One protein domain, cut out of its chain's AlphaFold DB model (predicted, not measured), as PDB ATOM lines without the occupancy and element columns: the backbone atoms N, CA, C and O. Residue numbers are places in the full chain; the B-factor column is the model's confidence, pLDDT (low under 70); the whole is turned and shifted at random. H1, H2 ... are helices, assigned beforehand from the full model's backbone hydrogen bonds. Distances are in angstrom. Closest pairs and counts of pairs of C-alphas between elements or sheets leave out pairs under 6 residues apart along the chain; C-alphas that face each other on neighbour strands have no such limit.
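This is residues 128 to 237 of the 297 residues of an uncharacterized protein of Shewanella baltica (UniProt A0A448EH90). Six helices form a compact cluster round the long helix H3: H2 packs across its first part, H6 packs on it further along at a steep angle, and H5 makes a corner with its last part. H1 runs the same way as H3 a little off it, the small H4 lies far from the middle next to the start of H5, and a long loop, residues 205 to 220, leads back from H5 to H6. The printed part has 110 residues with six named helices, H1 to H6 in order along the chain, and no named strand; the class is all helix. The radius of gyration of the C-alphas is 13.0 A, that of a compact whole, and the spans are 33 by 31 by 22 A.

H3, the longest helix, takes residues 162 to 179 and measures 25.7 A, from C-alpha 162 at (-21.882, -43.169, 28.934) to C-alpha 179 at (-34.066, -39.239, 51.269). Before it come H1, residues 128 to 140, 18.4 A long and beginning at C-alpha 128 (-23.567, -28.501, 27.929), and H2, residues 151 to 158, 10.4 A. After it come H4, residues 183 to 188, 8.5 A, and H5, residues 190 to 204, 20.9 A. H6, residues 221 to 227, 10.1 A, ends at C-alpha 227 (-18.250, -37.177, 47.019).

H3 is the hub, touching three helices, and the helix packing is mostly crossed, with no touching pair at a shallow tilt. H3 touches H2 with residues 162 to 169 alone, about perpendicular at 86 degrees; the closest C-alphas, of Ala 155 and Gly 165, are 4.2 A apart. With residues 167 to 174 alone it touches H6, at a steep tilt of 67 degrees, the same way; the closest C-alphas, of Ala 171 and Ala 225, are 4.7 A apart. With residues 174 to 179 alone it touches H5, about perpendicular at 89 degrees; the closest C-alphas, of Ala 178 and Leu 201, are 5.3 A apart. H1 is close to H3 but not clearly touching, with Phe 136 and Ile 168 closest at 7.7 A between C-alphas; their shallow tilt of 33 degrees, the same way, is only just short of steep. H1 and H5 are near each other. H4 and H5 touch only at the corner, and only just, with 3 pairs of C-alphas within 8 A; the closest, of Trp 186 and Ala 193, are 5.5 A apart. H4 is apart from H1, H2, H3 and H6. In H1, H2, H3, H4, H5 and H6 every O i to N i+4 pair is within hydrogen-bond range.

The two C-alphas farthest apart, of Ala 184 and Met 237, are 39.6 A from each other. The printed part has no cut. The link from H5 to H6 is long, with 16 residues; those from H2 to H3, H3 to H4 and H4 to H5 are tight, and that from H1 to H2 is short. The mean pLDDT of the printed part is 91.0, and the model's confidence is low, under 70, at residues 232 to 237.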
ATOM      1  N   ILE A 128     -22.966 -27.166  27.836       85.12
ATOM      2  CA  ILE A 128     -23.567 -28.501  27.929       85.12
ATOM      3  C   ILE A 128     -23.665 -29.015  29.381       85.12
ATOM      4  O   ILE A 128     -24.628 -29.677  29.756       85.12
ATOM      5  N   SER A 129     -22.715 -28.628  30.238       87.62
ATOM      6  CA  SER A 129     -22.747 -28.906  31.683       87.62
ATOM      7  C   SER A 129     -23.928 -28.244  32.400       87.62
ATOM      8  O   SER A 129     -24.516 -28.851  33.291       87.62
ATOM      9  N   GLU A 130     -24.297 -27.023  32.011       88.62
ATOM     10  CA  GLU A 130     -25.464 -26.322  32.558       88.62
ATOM     11  C   GLU A 130     -26.762 -26.981  32.068       88.62
ATOM     12  O   GLU A 130     -27.701 -27.144  32.845       88.62
ATOM     13  N   GLU A 131     -26.814 -27.434  30.809       89.25
ATOM     14  CA  GLU A 131     -27.965 -28.183  30.286       89.25
ATOM     15  C   GLU A 131     -28.189 -29.486  31.056       89.25
ATOM     16  O   GLU A 131     -29.318 -29.793  31.453       89.25
ATOM     17  N   TYR A 132     -27.119 -30.243  31.314       92.62
ATOM     18  CA  TYR A 132     -27.196 -31.450  32.132       92.62
ATOM     19  C   TYR A 132     -27.654 -31.132  33.553       92.62
ATOM     20  O   TYR A 132     -28.530 -31.825  34.069       92.62
ATOM     21  N   GLN A 133     -27.132 -30.064  34.164       93.69
ATOM     22  CA  GLN A 133     -27.561 -29.639  35.495       93.69
ATOM     23  C   GLN A 133     -29.049 -29.263  35.519       93.69
ATOM     24  O   GLN A 133     -29.763 -29.670  36.432       93.69
ATOM     25  N   ASN A 134     -29.555 -28.560  34.505       92.81
ATOM     26  CA  ASN A 134     -30.971 -28.201  34.425       92.81
ATOM     27  C   ASN A 134     -31.869 -29.430  34.254       92.81
ATOM     28  O   ASN A 134     -32.879 -29.554  34.950       92.81
ATOM     29  N   LYS A 135     -31.490 -30.375  33.383       93.81
ATOM     30  CA  LYS A 135     -32.189 -31.667  33.257       93.81
ATOM     31  C   LYS A 135     -32.182 -32.435  34.581       93.81
ATOM     32  O   LYS A 135     -33.206 -32.992  34.965       93.81
ATOM     33  N   PHE A 136     -31.067 -32.404  35.305       95.38
ATOM     34  CA  PHE A 136     -30.931 -33.052  36.605       95.38
ATOM     35  C   PHE A 136     -31.832 -32.425  37.667       95.38
ATOM     36  O   PHE A 136     -32.566 -33.154  38.327       95.38
ATOM     37  N   LYS A 137     -31.887 -31.091  37.770       95.31
ATOM     38  CA  LYS A 137     -32.839 -30.388  38.650       95.31
ATOM     39  C   LYS A 137     -34.287 -30.788  38.369       95.31
ATOM     40  O   LYS A 137     -35.034 -31.060  39.304       95.31
ATOM     41  N   ARG A 138     -34.669 -30.873  37.088       94.44
ATOM     42  CA  ARG A 138     -36.008 -31.333  36.684       94.44
ATOM     43  C   ARG A 138     -36.277 -32.764  37.132       94.44
ATOM     44  O   ARG A 138     -37.356 -33.030  37.642       94.44
ATOM     45  N   HIS A 139     -35.299 -33.651  36.964       94.81
ATOM     46  CA  HIS A 139     -35.418 -35.046  37.376       94.81
ATOM     47  C   HIS A 139     -35.593 -35.154  38.896       94.81
ATOM     48  O   HIS A 139     -36.484 -35.853  39.353       94.81
ATOM     49  N   LEU A 140     -34.829 -34.389  39.689       96.25
ATOM     50  CA  LEU A 140     -34.984 -34.352  41.151       96.25
ATOM     51  C   LEU A 140     -36.391 -33.918  41.590       96.25
ATOM     52  O   LEU A 140     -36.896 -34.413  42.596       96.25
ATOM     53  N   ALA A 141     -37.029 -33.024  40.834       94.69
ATOM     54  CA  ALA A 141     -38.368 -32.531  41.131       94.69
ATOM     55  C   ALA A 141     -39.485 -33.572  40.900       94.69
ATOM     56  O   ALA A 141     -40.610 -33.367  41.353       94.69
ATOM     57  N   GLU A 142     -39.191 -34.705  40.248       93.38
ATOM     58  CA  GLU A 142     -40.133 -35.832  40.138       93.38
ATOM     59  C   GLU A 142     -40.380 -36.517  41.491       93.38
ATOM     60  O   GLU A 142     -41.376 -37.231  41.653       93.38
ATOM     61  N   GLY A 143     -39.528 -36.246  42.485       92.12
ATOM     62  CA  GLY A 143     -39.746 -36.688  43.851       92.12
ATOM     63  C   GLY A 143     -39.625 -38.205  43.991       92.12
ATOM     64  O   GLY A 143     -38.766 -38.859  43.402       92.12
ATOM     65  N   GLU A 144     -40.551 -38.784  44.741       88.88
ATOM     66  CA  GLU A 144     -40.729 -40.225  44.905       88.88
ATOM     67  C   GLU A 144     -40.978 -40.988  43.590       88.88
ATOM     68  O   GLU A 144     -40.883 -42.211  43.580       88.88
ATOM     69  N   ASN A 145     -41.273 -40.294  42.484       88.50
ATOM     70  CA  ASN A 145     -41.523 -40.915  41.180       88.50
ATOM     71  C   ASN A 145     -40.250 -41.144  40.352       88.50
ATOM     72  O   ASN A 145     -40.340 -41.699  39.257       88.50
ATOM     73  N   ILE A 146     -39.077 -40.725  40.843       89.19
ATOM     74  CA  ILE A 146     -37.811 -40.957  40.143       89.19
ATOM     75  C   ILE A 146     -37.555 -42.459  40.020       89.19
ATOM     76  O   ILE A 146     -37.454 -43.176  41.017       89.19
ATOM     77  N   VAL A 147     -37.342 -42.915  38.789       86.00
ATOM     78  CA  VAL A 147     -36.866 -44.269  38.496       86.00
ATOM     79  C   VAL A 147     -35.446 -44.175  37.959       86.00
ATOM     80  O   VAL A 147     -35.212 -43.639  36.875       86.00
ATOM     81  N   VAL A 148     -34.473 -44.715  38.697       82.81
ATOM     82  CA  VAL A 148     -33.080 -44.712  38.234       82.81
ATOM     83  C   VAL A 148     -32.910 -45.731  37.121       82.81
ATOM     84  O   VAL A 148     -32.877 -46.940  37.343       82.81
ATOM     85  N   GLN A 149     -32.793 -45.219  35.901       89.19
ATOM     86  CA  GLN A 149     -32.561 -46.026  34.712       89.19
ATOM     87  C   GLN A 149     -31.094 -46.479  34.617       89.19
ATOM     88  O   GLN A 149     -30.234 -46.085  35.414       89.19
ATOM     89  N   SER A 150     -30.782 -47.308  33.619       90.44
ATOM     90  CA  SER A 150     -29.400 -47.701  33.345       90.44
ATOM     91  C   SER A 150     -28.547 -46.495  32.924       90.44
ATOM     92  O   SER A 150     -29.060 -45.504  32.399       90.44
ATOM     93  N   LYS A 151     -27.215 -46.584  33.072       90.44
ATOM     94  CA  LYS A 151     -26.301 -45.513  32.628       90.44
ATOM     95  C   LYS A 151     -26.472 -45.146  31.145       90.44
ATOM     96  O   LYS A 151     -26.248 -43.997  30.787       90.44
ATOM     97  N   ARG A 152     -26.877 -46.106  30.298       89.94
ATOM     98  CA  ARG A 152     -27.106 -45.902  28.857       89.94
ATOM     99  C   ARG A 152     -28.406 -45.147  28.595       89.94
ATOM    100  O   ARG A 152     -28.426 -44.249  27.760       89.94
ATOM    101  N   ASP A 153     -29.465 -45.469  29.330       92.88
ATOM    102  CA  ASP A 153     -30.751 -44.775  29.204       92.88
ATOM    103  C   ASP A 153     -30.640 -43.334  29.705       92.88
ATOM    104  O   ASP A 153     -31.080 -42.407  29.027       92.88
ATOM    105  N   ILE A 154     -29.938 -43.134  30.826       92.62
ATOM    106  CA  ILE A 154     -29.613 -41.798  31.336       92.62
ATOM    107  C   ILE A 154     -28.759 -41.035  30.319       92.62
ATOM    108  O   ILE A 154     -29.071 -39.885  30.014       92.62
ATOM    109  N   ALA A 155     -27.724 -41.661  29.748       91.62
ATOM    110  CA  ALA A 155     -26.900 -41.030  28.720       91.62
ATOM    111  C   ALA A 155     -27.734 -40.583  27.510       91.62
ATOM    112  O   ALA A 155     -27.595 -39.453  27.040       91.62
ATOM    113  N   LYS A 156     -28.682 -41.414  27.065       93.31
ATOM    114  CA  LYS A 156     -29.615 -41.078  25.983       93.31
ATOM    115  C   LYS A 156     -30.546 -39.920  26.355       93.31
ATOM    116  O   LYS A 156     -30.667 -38.975  25.577       93.31
ATOM    117  N   ALA A 157     -31.162 -39.954  27.537       90.94
ATOM    118  CA  ALA A 157     -32.075 -38.911  28.013       90.94
ATOM    119  C   ALA A 157     -31.374 -37.549  28.183       90.94
ATOM    120  O   ALA A 157     -31.919 -36.487  27.863       90.94
ATOM    121  N   TYR A 158     -30.124 -37.572  28.642       90.81
ATOM    122  CA  TYR A 158     -29.320 -36.369  28.822       90.81
ATOM    123  C   TYR A 158     -28.600 -35.950  27.540       90.81
ATOM    124  O   TYR A 158     -28.219 -34.787  27.450       90.81
ATOM    125  N   SER A 159     -28.537 -36.820  26.528       90.88
ATOM    126  CA  SER A 159     -27.772 -36.632  25.288       90.88
ATOM    127  C   SER A 159     -26.274 -36.459  25.564       90.88
ATOM    128  O   SER A 159     -25.625 -35.577  25.012       90.88
ATOM    129  N   CYS A 160     -25.739 -37.297  26.455       90.12
ATOM    130  CA  CYS A 160     -24.362 -37.252  26.936       90.12
ATOM    131  C   CYS A 160     -23.623 -38.582  26.708       90.12
ATOM    132  O   CYS A 160     -24.198 -39.554  26.222       90.12
ATOM    133  N   SER A 161     -22.327 -38.629  27.034       91.19
ATOM    134  CA  SER A 161     -21.545 -39.870  26.966       91.19
ATOM    135  C   SER A 161     -21.913 -40.838  28.094       91.19
ATOM    136  O   SER A 161     -22.322 -40.409  29.172       91.19
ATOM    137  N   ASP A 162     -21.670 -42.137  27.903       89.06
ATOM    138  CA  ASP A 162     -21.882 -43.169  28.934       89.06
ATOM    139  C   ASP A 162     -21.169 -42.854  30.262       89.06
ATOM    140  O   ASP A 162     -21.701 -43.128  31.339       89.06
ATOM    141  N   THR A 163     -19.972 -42.260  30.208       89.19
ATOM    142  CA  THR A 163     -19.221 -41.837  31.402       89.19
ATOM    143  C   THR A 163     -19.960 -40.744  32.171       89.19
ATOM    144  O   THR A 163     -20.024 -40.766  33.403       89.19
ATOM    145  N   HIS A 164     -20.554 -39.792  31.452       90.50
ATOM    146  CA  HIS A 164     -21.335 -38.733  32.076       90.50
ATOM    147  C   HIS A 164     -22.692 -39.260  32.564       90.50
ATOM    148  O   HIS A 164     -23.100 -38.949  33.680       90.50
ATOM    149  N   GLY A 165     -23.326 -40.155  31.799       93.56
ATOM    150  CA  GLY A 165     -24.523 -40.889  32.211       93.56
ATOM    151  C   GLY A 165     -24.316 -41.670  33.509       93.56
ATOM    152  O   GLY A 165     -25.168 -41.632  34.392       93.56
ATOM    153  N   LEU A 166     -23.148 -42.295  33.690       92.75
ATOM    154  CA  LEU A 166     -22.771 -42.949  34.946       92.75
ATOM    155  C   LEU A 166     -22.647 -41.956  36.114       92.75
ATOM    156  O   LEU A 166     -23.063 -42.271  37.226       92.75
ATOM    157  N   SER A 167     -22.098 -40.762  35.878       94.75
ATOM    158  CA  SER A 167     -21.988 -39.720  36.913       94.75
ATOM    159  C   SER A 167     -23.370 -39.219  37.343       94.75
ATOM    160  O   SER A 167     -23.656 -39.142  38.535       94.75
ATOM    161  N   ILE A 168     -24.264 -38.978  36.380       96.06
ATOM    162  CA  ILE A 168     -25.665 -38.614  36.636       96.06
ATOM    163  C   ILE A 168     -26.373 -39.720  37.420       96.06
ATOM    164  O   ILE A 168     -27.017 -39.439  38.428       96.06
ATOM    165  N   GLN A 169     -26.217 -40.981  37.006       95.56
ATOM    166  CA  GLN A 169     -26.805 -42.130  37.694       95.56
ATOM    167  C   GLN A 169     -26.363 -42.204  39.160       95.56
ATOM    168  O   GLN A 169     -27.192 -42.377  40.051       95.56
ATOM    169  N   ARG A 170     -25.061 -42.044  39.421       95.50
ATOM    170  CA  ARG A 170     -24.500 -42.038  40.780       95.50
ATOM    171  C   ARG A 170     -25.063 -40.897  41.621       95.50
ATOM    172  O   ARG A 170     -25.465 -41.137  42.754       95.50
ATOM    173  N   ALA A 171     -25.142 -39.693  41.059       96.69
ATOM    174  CA  ALA A 171     -25.718 -38.543  41.743       96.69
ATOM    175  C   ALA A 171     -27.211 -38.752  42.070       96.69
ATOM    176  O   ALA A 171     -27.632 -38.460  43.186       96.69
ATOM    177  N   LEU A 172     -28.001 -39.308  41.139       96.62
ATOM    178  CA  LEU A 172     -29.410 -39.653  41.382       96.62
ATOM    179  C   LEU A 172     -29.553 -40.679  42.511       96.62
ATOM    180  O   LEU A 172     -30.338 -40.461  43.431       96.62
ATOM    181  N   ASN A 173     -28.765 -41.757  42.471       95.81
ATOM    182  CA  ASN A 173     -28.758 -42.768  43.529       95.81
ATOM    183  C   ASN A 173     -28.431 -42.149  44.891       95.81
ATOM    184  O   ASN A 173     -29.155 -42.382  45.853       95.81
ATOM    185  N   ALA A 174     -27.406 -41.295  44.966       96.50
ATOM    186  CA  ALA A 174     -27.039 -40.617  46.207       96.50
ATOM    187  C   ALA A 174     -28.175 -39.731  46.752       96.50
ATOM    188  O   ALA A 174     -28.428 -39.714  47.958       96.50
ATOM    189  N   CYS A 175     -28.895 -39.023  45.875       97.12
ATOM    190  CA  CYS A 175     -30.062 -38.227  46.256       97.12
ATOM    191  C   CYS A 175     -31.213 -39.086  46.801       97.12
ATOM    192  O   CYS A 175     -31.823 -38.717  47.804       97.12
ATOM    193  N   ILE A 176     -31.495 -40.228  46.170       95.38
ATOM    194  CA  ILE A 176     -32.541 -41.164  46.610       95.38
ATOM    195  C   ILE A 176     -32.175 -41.772  47.962       95.38
ATOM    196  O   ILE A 176     -32.972 -41.721  48.895       95.38
ATOM    197  N   GLU A 177     -30.949 -42.278  48.096       95.19
ATOM    198  CA  GLU A 177     -30.456 -42.884  49.333       95.19
ATOM    199  C   GLU A 177     -30.424 -41.905  50.516       95.19
ATOM    200  O   GLU A 177     -30.599 -42.311  51.666       95.19
ATOM    201  N   ALA A 178     -30.187 -40.617  50.259       95.88
ATOM    202  CA  ALA A 178     -30.221 -39.583  51.290       95.88
ATOM    203  C   ALA A 178     -31.643 -39.222  51.748       95.88
ATOM    204  O   ALA A 178     -31.793 -38.618  52.809       95.88
ATOM    205  N   GLY A 179     -32.678 -39.605  50.998       94.44
ATOM    206  CA  GLY A 179     -34.066 -39.239  51.269       94.44
ATOM    207  C   GLY A 179     -34.479 -38.000  50.484       94.44
ATOM    208  O   GLY A 179     -34.518 -36.885  51.012       94.44
ATOM    209  N   LEU A 180     -34.794 -38.215  49.210       94.56
ATOM    210  CA  LEU A 180     -35.267 -37.183  48.298       94.56
ATOM    211  C   LEU A 180     -36.578 -36.539  48.813       94.56
ATOM    212  O   LEU A 180     -37.459 -37.259  49.290       94.56
ATOM    213  N   PRO A 181     -36.743 -35.203  48.734       96.62
ATOM    214  CA  PRO A 181     -38.035 -34.571  48.982       96.62
ATOM    215  C   PRO A 181     -39.108 -35.108  48.033       96.62
ATOM    216  O   PRO A 181     -38.817 -35.406  46.873       96.62
ATOM    217  N   SER A 182     -40.343 -35.194  48.522       96.69
ATOM    218  CA  SER A 182     -41.468 -35.633  47.689       96.69
ATOM    219  C   SER A 182     -41.808 -34.614  46.599       96.69
ATOM    220  O   SER A 182     -41.496 -33.426  46.722       96.69
ATOM    221  N   ARG A 183     -42.514 -35.046  45.552       95.69
ATOM    222  CA  ARG A 183     -42.993 -34.168  44.477       95.69
ATOM    223  C   ARG A 183     -43.839 -33.021  45.026       95.69
ATOM    224  O   ARG A 183     -43.639 -31.872  44.646       95.69
ATOM    225  N   ALA A 184     -44.718 -33.313  45.984       96.50
ATOM    226  CA  ALA A 184     -45.535 -32.299  46.646       96.50
ATOM    227  C   ALA A 184     -44.689 -31.273  47.427       96.50
ATOM    228  O   ALA A 184     -45.051 -30.100  47.506       96.50
ATOM    229  N   GLU A 185     -43.552 -31.682  48.003       97.00
ATOM    230  CA  GLU A 185     -42.624 -30.750  48.654       97.00
ATOM    231  C   GLU A 185     -41.927 -29.834  47.642       97.00
ATOM    232  O   GLU A 185     -41.799 -28.639  47.913       97.00
ATOM    233  N   TRP A 186     -41.520 -30.366  46.484       96.50
ATOM    234  CA  TRP A 186     -40.952 -29.571  45.392       96.50
ATOM    235  C   TRP A 186     -41.958 -28.570  44.821       96.50
ATOM    236  O   TRP A 186     -41.628 -27.393  44.680       96.50
ATOM    237  N   GLU A 187     -43.186 -29.017  44.548       95.88
ATOM    238  CA  GLU A 187     -44.268 -28.177  44.023       95.88
ATOM    239  C   GLU A 187     -44.658 -27.062  45.002       95.88
ATOM    240  O   GLU A 187     -44.970 -25.946  44.585       95.88
ATOM    241  N   LYS A 188     -44.602 -27.341  46.310       96.06
ATOM    242  CA  LYS A 188     -44.906 -26.358  47.354       96.06
ATOM    243  C   LYS A 188     -43.813 -25.301  47.509       96.06
ATOM    244  O   LYS A 188     -44.135 -24.125  47.641       96.06
ATOM    245  N   ASP A 189     -42.551 -25.719  47.596       95.62
ATOM    246  CA  ASP A 189     -41.406 -24.823  47.790       95.62
ATOM    247  C   ASP A 189     -40.107 -25.523  47.362       95.62
ATOM    248  O   ASP A 189     -39.404 -26.154  48.164       95.62
ATOM    249  N   PHE A 190     -39.768 -25.384  46.080       95.00
ATOM    250  CA  PHE A 190     -38.578 -25.995  45.490       95.00
ATOM    251  C   PHE A 190     -37.275 -25.540  46.167       95.00
ATOM    252  O   PHE A 190     -36.324 -26.313  46.282       95.00
ATOM    253  N   SER A 191     -37.223 -24.302  46.668       94.69
ATOM    254  CA  SER A 191     -36.037 -23.761  47.340       94.69
ATOM    255  C   SER A 191     -35.824 -24.424  48.703       94.69
ATOM    256  O   SER A 191     -34.701 -24.777  49.080       94.69
ATOM    257  N   LYS A 192     -36.904 -24.632  49.459       96.75
ATOM    258  CA  LYS A 192     -36.867 -25.359  50.731       96.75
ATOM    259  C   LYS A 192     -36.612 -26.850  50.527       96.75
ATOM    260  O   LYS A 192     -35.850 -27.425  51.306       96.75
ATOM    261  N   ALA A 193     -37.184 -27.456  49.488       97.38
ATOM    262  CA  ALA A 193     -36.922 -28.843  49.117       97.38
ATOM    263  C   ALA A 193     -35.435 -29.064  48.766       97.38
ATOM    264  O   ALA A 193     -34.806 -29.956  49.340       97.38
ATOM    265  N   ALA A 194     -34.817 -28.185  47.967       97.06
ATOM    266  CA  ALA A 194     -33.379 -28.237  47.676       97.06
ATOM    267  C   ALA A 194     -32.520 -28.138  48.949       97.06
ATOM    268  O   ALA A 194     -31.622 -28.952  49.174       97.06
ATOM    269  N   LYS A 195     -32.842 -27.206  49.859       97.56
ATOM    270  CA  LYS A 195     -32.155 -27.086  51.162       97.56
ATOM    271  C   LYS A 195     -32.332 -28.329  52.040       97.56
ATOM    272  O   LYS A 195     -31.393 -28.716  52.740       97.56
ATOM    273  N   LYS A 196     -33.516 -28.952  52.028       97.69
ATOM    274  CA  LYS A 196     -33.792 -30.210  52.740       97.69
ATOM    275  C   LYS A 196     -32.908 -31.334  52.194       97.69
ATOM    276  O   LYS A 196     -32.221 -31.980  52.985       97.69
ATOM    277  N   LEU A 197     -32.850 -31.493  50.870       98.00
ATOM    278  CA  LEU A 197     -31.990 -32.477  50.208       98.00
ATOM    279  C   LEU A 197     -30.505 -32.238  50.520       98.00
ATOM    280  O   LEU A 197     -29.808 -33.167  50.919       98.00
ATOM    281  N   LYS A 198     -30.029 -30.988  50.443       97.94
ATOM    282  CA  LYS A 198     -28.653 -30.609  50.813       97.94
ATOM    283  C   LYS A 198     -28.284 -31.059  52.228       97.94
ATOM    284  O   LYS A 198     -27.224 -31.647  52.435       97.94
ATOM    285  N   ARG A 199     -29.156 -30.808  53.211       97.75
ATOM    286  CA  ARG A 199     -28.938 -31.238  54.606       97.75
ATOM    287  C   ARG A 199     -28.889 -32.760  54.731       97.75
ATOM    288  O   ARG A 199     -28.045 -33.276  55.458       97.75
ATOM    289  N   ALA A 200     -29.771 -33.461  54.026       97.44
ATOM    290  CA  ALA A 200     -29.827 -34.916  54.043       97.44
ATOM    291  C   ALA A 200     -28.561 -35.547  53.435       97.44
ATOM    292  O   ALA A 200     -27.952 -36.422  54.049       97.44
ATOM    293  N   LEU A 201     -28.102 -35.027  52.292       98.00
ATOM    294  CA  LEU A 201     -26.867 -35.453  51.628       98.00
ATOM    295  C   LEU A 201     -25.638 -35.252  52.520       98.00
ATOM    296  O   LEU A 201     -24.873 -36.193  52.714       98.00
ATOM    297  N   LYS A 202     -25.490 -34.070  53.132       96.62
ATOM    298  CA  LYS A 202     -24.397 -33.782  54.080       96.62
ATOM    299  C   LYS A 202     -24.404 -34.682  55.314       96.62
ATOM    300  O   LYS A 202     -23.354 -35.001  55.853       96.62
ATOM    301  N   LYS A 203     -25.590 -35.073  55.792       96.38
ATOM    302  CA  LYS A 203     -25.715 -35.994  56.928       96.38
ATOM    303  C   LYS A 203     -25.287 -37.414  56.548       96.38
ATOM    304  O   LYS A 203     -24.779 -38.136  57.400       96.38
ATOM    305  N   ARG A 204     -25.537 -37.824  55.303       96.06
ATOM    306  CA  ARG A 204     -25.286 -39.189  54.836       96.06
ATOM    307  C   ARG A 204     -23.855 -39.410  54.347       96.06
ATOM    308  O   ARG A 204     -23.301 -40.471  54.608       96.06
ATOM    309  N   TYR A 205     -23.273 -38.436  53.655       94.44
ATOM    310  CA  TYR A 205     -21.958 -38.559  53.029       94.44
ATOM    311  C   TYR A 205     -20.993 -37.530  53.620       94.44
ATOM    312  O   TYR A 205     -21.212 -36.326  53.502       94.44
ATOM    313  N   GLN A 206     -19.907 -38.008  54.232       90.75
ATOM    314  CA  GLN A 206     -18.931 -37.157  54.921       90.75
ATOM    315  C   GLN A 206     -18.209 -36.184  53.975       90.75
ATOM    316  O   GLN A 206     -17.926 -35.054  54.364       90.75
ATOM    317  N   ASP A 207     -17.939 -36.607  52.739       90.38
ATOM    318  CA  ASP A 207     -17.211 -35.805  51.748       90.38
ATOM    319  C   ASP A 207     -18.114 -34.839  50.960       90.38
ATOM    320  O   ASP A 207     -17.642 -34.137  50.066       90.38
ATOM    321  N   VAL A 208     -19.413 -34.761  51.279       92.31
ATOM    322  CA  VAL A 208     -20.314 -33.765  50.683       92.31
ATOM    323  C   VAL A 208     -20.121 -32.421  51.387       92.31
ATOM    324  O   VAL A 208     -20.619 -32.177  52.488       92.31
ATOM    325  N   LEU A 209     -19.400 -31.524  50.720       91.56
ATOM    326  CA  LEU A 209     -19.062 -30.186  51.205       91.56
ATOM    327  C   LEU A 209     -20.010 -29.117  50.639       91.56
ATOM    328  O   LEU A 209     -20.887 -29.398  49.823       91.56
ATOM    329  N   ASP A 210     -19.878 -27.865  51.087       89.38
ATOM    330  CA  ASP A 210     -20.736 -26.777  50.592       89.38
ATOM    331  C   ASP A 210     -20.570 -26.494  49.101       89.38
ATOM    332  O   ASP A 210     -21.552 -26.163  48.438       89.38
ATOM    333  N   ASP A 211     -19.370 -26.688  48.566       89.19
ATOM    334  CA  ASP A 211     -19.067 -26.474  47.155       89.19
ATOM    335  C   ASP A 211     -19.585 -27.602  46.245       89.19
ATOM    336  O   ASP A 211     -19.506 -27.472  45.025       89.19
ATOM    337  N   THR A 212     -20.126 -28.689  46.816       93.69
ATOM    338  CA  THR A 212     -20.843 -29.758  46.095       93.69
ATOM    339  C   THR A 212     -22.211 -29.287  45.592       93.69
ATOM    340  O   THR A 212     -22.851 -29.971  44.796       93.69
ATOM    341  N   PHE A 213     -22.666 -28.118  46.040       94.75
ATOM    342  CA  PHE A 213     -23.957 -27.548  45.691       94.75
ATOM    343  C   PHE A 213     -23.798 -26.296  44.839       94.75
ATOM    344  O   PHE A 213     -22.821 -25.557  44.939       94.75
ATOM    345  N   ASP A 214     -24.792 -26.075  43.997       92.56
ATOM    346  CA  ASP A 214     -24.906 -24.912  43.143       92.56
ATOM    347  C   ASP A 214     -25.471 -23.703  43.922       92.56
ATOM    348  O   ASP A 214     -25.783 -23.806  45.118       92.56
ATOM    349  N   LYS A 215     -25.619 -22.546  43.261       91.06
ATOM    350  CA  LYS A 215     -26.107 -21.317  43.925       91.06
ATOM    351  C   LYS A 215     -27.515 -21.471  44.528       91.06
ATOM    352  O   LYS A 215     -27.861 -20.783  45.485       91.06
ATOM    353  N   ASP A 216     -28.305 -22.401  43.994       91.75
ATOM    354  CA  ASP A 216     -29.695 -22.659  44.366       91.75
ATOM    355  C   ASP A 216     -29.811 -23.816  45.389       91.75
ATOM    356  O   ASP A 216     -30.913 -24.202  45.776       91.75
ATOM    357  N   ASN A 217     -28.682 -24.325  45.906       94.75
ATOM    358  CA  ASN A 217     -28.552 -25.478  46.812       94.75
ATOM    359  C   ASN A 217     -28.835 -26.850  46.182       94.75
ATOM    360  O   ASN A 217     -28.959 -27.835  46.916       94.75
ATOM    361  N   TYR A 218     -28.906 -26.951  44.858       95.88
ATOM    362  CA  TYR A 218     -28.998 -28.242  44.183       95.88
ATOM    363  C   TYR A 218     -27.616 -28.891  44.098       95.88
ATOM    364  O   TYR A 218     -26.623 -28.193  43.897       95.88
ATOM    365  N   PRO A 219     -27.511 -30.221  44.236       96.19
ATOM    366  CA  PRO A 219     -26.229 -30.893  44.099       96.19
ATOM    367  C   PRO A 219     -25.705 -30.799  42.662       96.19
ATOM    368  O   PRO A 219     -26.447 -31.014  41.704       96.19
ATOM    369  N   ILE A 220     -24.415 -30.505  42.519       95.75
ATOM    370  CA  ILE A 220     -23.699 -30.499  41.243       95.75
ATOM    371  C   ILE A 220     -23.361 -31.945  40.885       95.75
ATOM    372  O   ILE A 220     -22.723 -32.642  41.675       95.75
ATOM    373  N   ILE A 221     -23.771 -32.390  39.694       95.62
ATOM    374  CA  ILE A 221     -23.730 -33.805  39.278       95.62
ATOM    375  C   ILE A 221     -22.361 -34.453  39.517       95.62
ATOM    376  O   ILE A 221     -22.277 -35.484  40.183       95.62
ATOM    377  N   THR A 222     -21.287 -33.867  38.982       92.19
ATOM    378  CA  THR A 222     -19.940 -34.459  39.043       92.19
ATOM    379  C   THR A 222     -19.398 -34.488  40.466       92.19
ATOM    380  O   THR A 222     -18.913 -35.525  40.913       92.19
ATOM    381  N   LYS A 223     -19.565 -33.383  41.199       92.88
ATOM    382  CA  LYS A 223     -19.100 -33.254  42.580       92.88
ATOM    383  C   LYS A 223     -19.820 -34.216  43.509       92.88
ATOM    384  O   LYS A 223     -19.174 -34.897  44.297       92.88
ATOM    385  N   LEU A 224     -21.147 -34.315  43.393       95.94
ATOM    386  CA  LEU A 224     -21.916 -35.249  44.207       95.94
ATOM    387  C   LEU A 224     -21.549 -36.695  43.866       95.94
ATOM    388  O   LEU A 224     -21.345 -37.485  44.779       95.94
ATOM    389  N   ALA A 225     -21.422 -37.034  42.579       94.69
ATOM    390  CA  ALA A 225     -21.038 -38.380  42.161       94.69
ATOM    391  C   ALA A 225     -19.656 -38.794  42.690       94.69
ATOM    392  O   ALA A 225     -19.464 -39.963  43.019       94.69
ATOM    393  N   ALA A 226     -18.701 -37.863  42.776       91.88
ATOM    394  CA  ALA A 226     -17.394 -38.107  43.378       91.88
ATOM    395  C   ALA A 226     -17.487 -38.223  44.912       91.88
ATOM    396  O   ALA A 226     -17.061 -39.228  45.488       91.88
ATOM    397  N   ALA A 227     -18.115 -37.241  45.566       91.94
ATOM    398  CA  ALA A 227     -18.250 -37.177  47.019       91.94
ATOM    399  C   ALA A 227     -19.013 -38.378  47.599       91.94
ATOM    400  O   ALA A 227     -18.613 -38.934  48.619       91.94
ATOM    401  N   SER A 228     -20.075 -38.843  46.932       91.88
ATOM    402  CA  SER A 228     -20.849 -40.011  47.378       91.88
ATOM    403  C   SER A 228     -20.060 -41.321  47.302       91.88
ATOM    404  O   SER A 228     -20.467 -42.317  47.894       91.88
ATOM    405  N   GLN A 229     -18.946 -41.341  46.567       90.50
ATOM    406  CA  GLN A 229     -18.037 -42.483  46.459       90.50
ATOM    407  C   GLN A 229     -16.794 -42.352  47.348       90.50
ATOM    408  O   GLN A 229     -15.893 -43.182  47.249       90.50
ATOM    409  N   GLY A 230     -16.710 -41.311  48.184       81.38
ATOM    410  CA  GLY A 230     -15.514 -41.014  48.977       81.38
ATOM    411  C   GLY A 230     -14.325 -40.534  48.136       81.38
ATOM    412  O   GLY A 230     -13.182 -40.535  48.598       81.38
ATOM    413  N   ILE A 231     -14.565 -40.144  46.879       74.25
ATOM    414  CA  ILE A 231     -13.535 -39.580  46.012       74.25
ATOM    415  C   ILE A 231     -13.450 -38.094  46.337       74.25
ATOM    416  O   ILE A 231     -14.293 -37.301  45.921       74.25
ATOM    417  N   LYS A 232     -12.406 -37.705  47.073       59.09
ATOM    418  CA  LYS A 232     -12.077 -36.294  47.269       59.09
ATOM    419  C   LYS A 232     -11.598 -35.721  45.941       59.09
ATOM    420  O   LYS A 232     -10.456 -35.957  45.537       59.09
ATOM    421  N   GLU A 233     -12.456 -34.969  45.254       53.72
ATOM    422  CA  GLU A 233     -11.973 -34.060  44.217       53.72
ATOM    423  C   GLU A 233     -10.942 -33.133  44.870       53.72
ATOM    424  O   GLU A 233     -11.209 -32.501  45.894       53.72
ATOM    425  N   LYS A 234      -9.728 -33.078  44.305       50.62
ATOM    426  CA  LYS A 234      -8.778 -32.028  44.676       50.62
ATOM    427  C   LYS A 234      -9.486 -30.714  44.385       50.62
ATOM    428  O   LYS A 234      -9.827 -30.470  43.229       50.62
ATOM    429  N   SER A 235      -9.737 -29.919  45.425       47.62
ATOM    430  CA  SER A 235     -10.419 -28.636  45.287       47.62
ATOM    431  C   SER A 235      -9.818 -27.875  44.103       47.62
ATOM    432  O   SER A 235      -8.584 -27.826  43.998       47.62
ATOM    433  N   PRO A 236     -10.643 -27.328  43.191       50.97
ATOM    434  CA  PRO A 236     -10.130 -26.586  42.055       50.97
ATOM    435  C   PRO A 236      -9.213 -25.489  42.585       50.97
ATOM    436  O   PRO A 236      -9.598 -24.685  43.435       50.97
ATOM    437  N   MET A 237      -7.960 -25.521  42.137       58.34
ATOM    438  CA  MET A 237      -6.949 -24.570  42.571       58.34
ATOM    439  C   MET A 237      -7.455 -23.166  42.236       58.34
ATOM    440  O   MET A 237      -7.788 -22.898  41.074       58.34
TER     441      MET A 237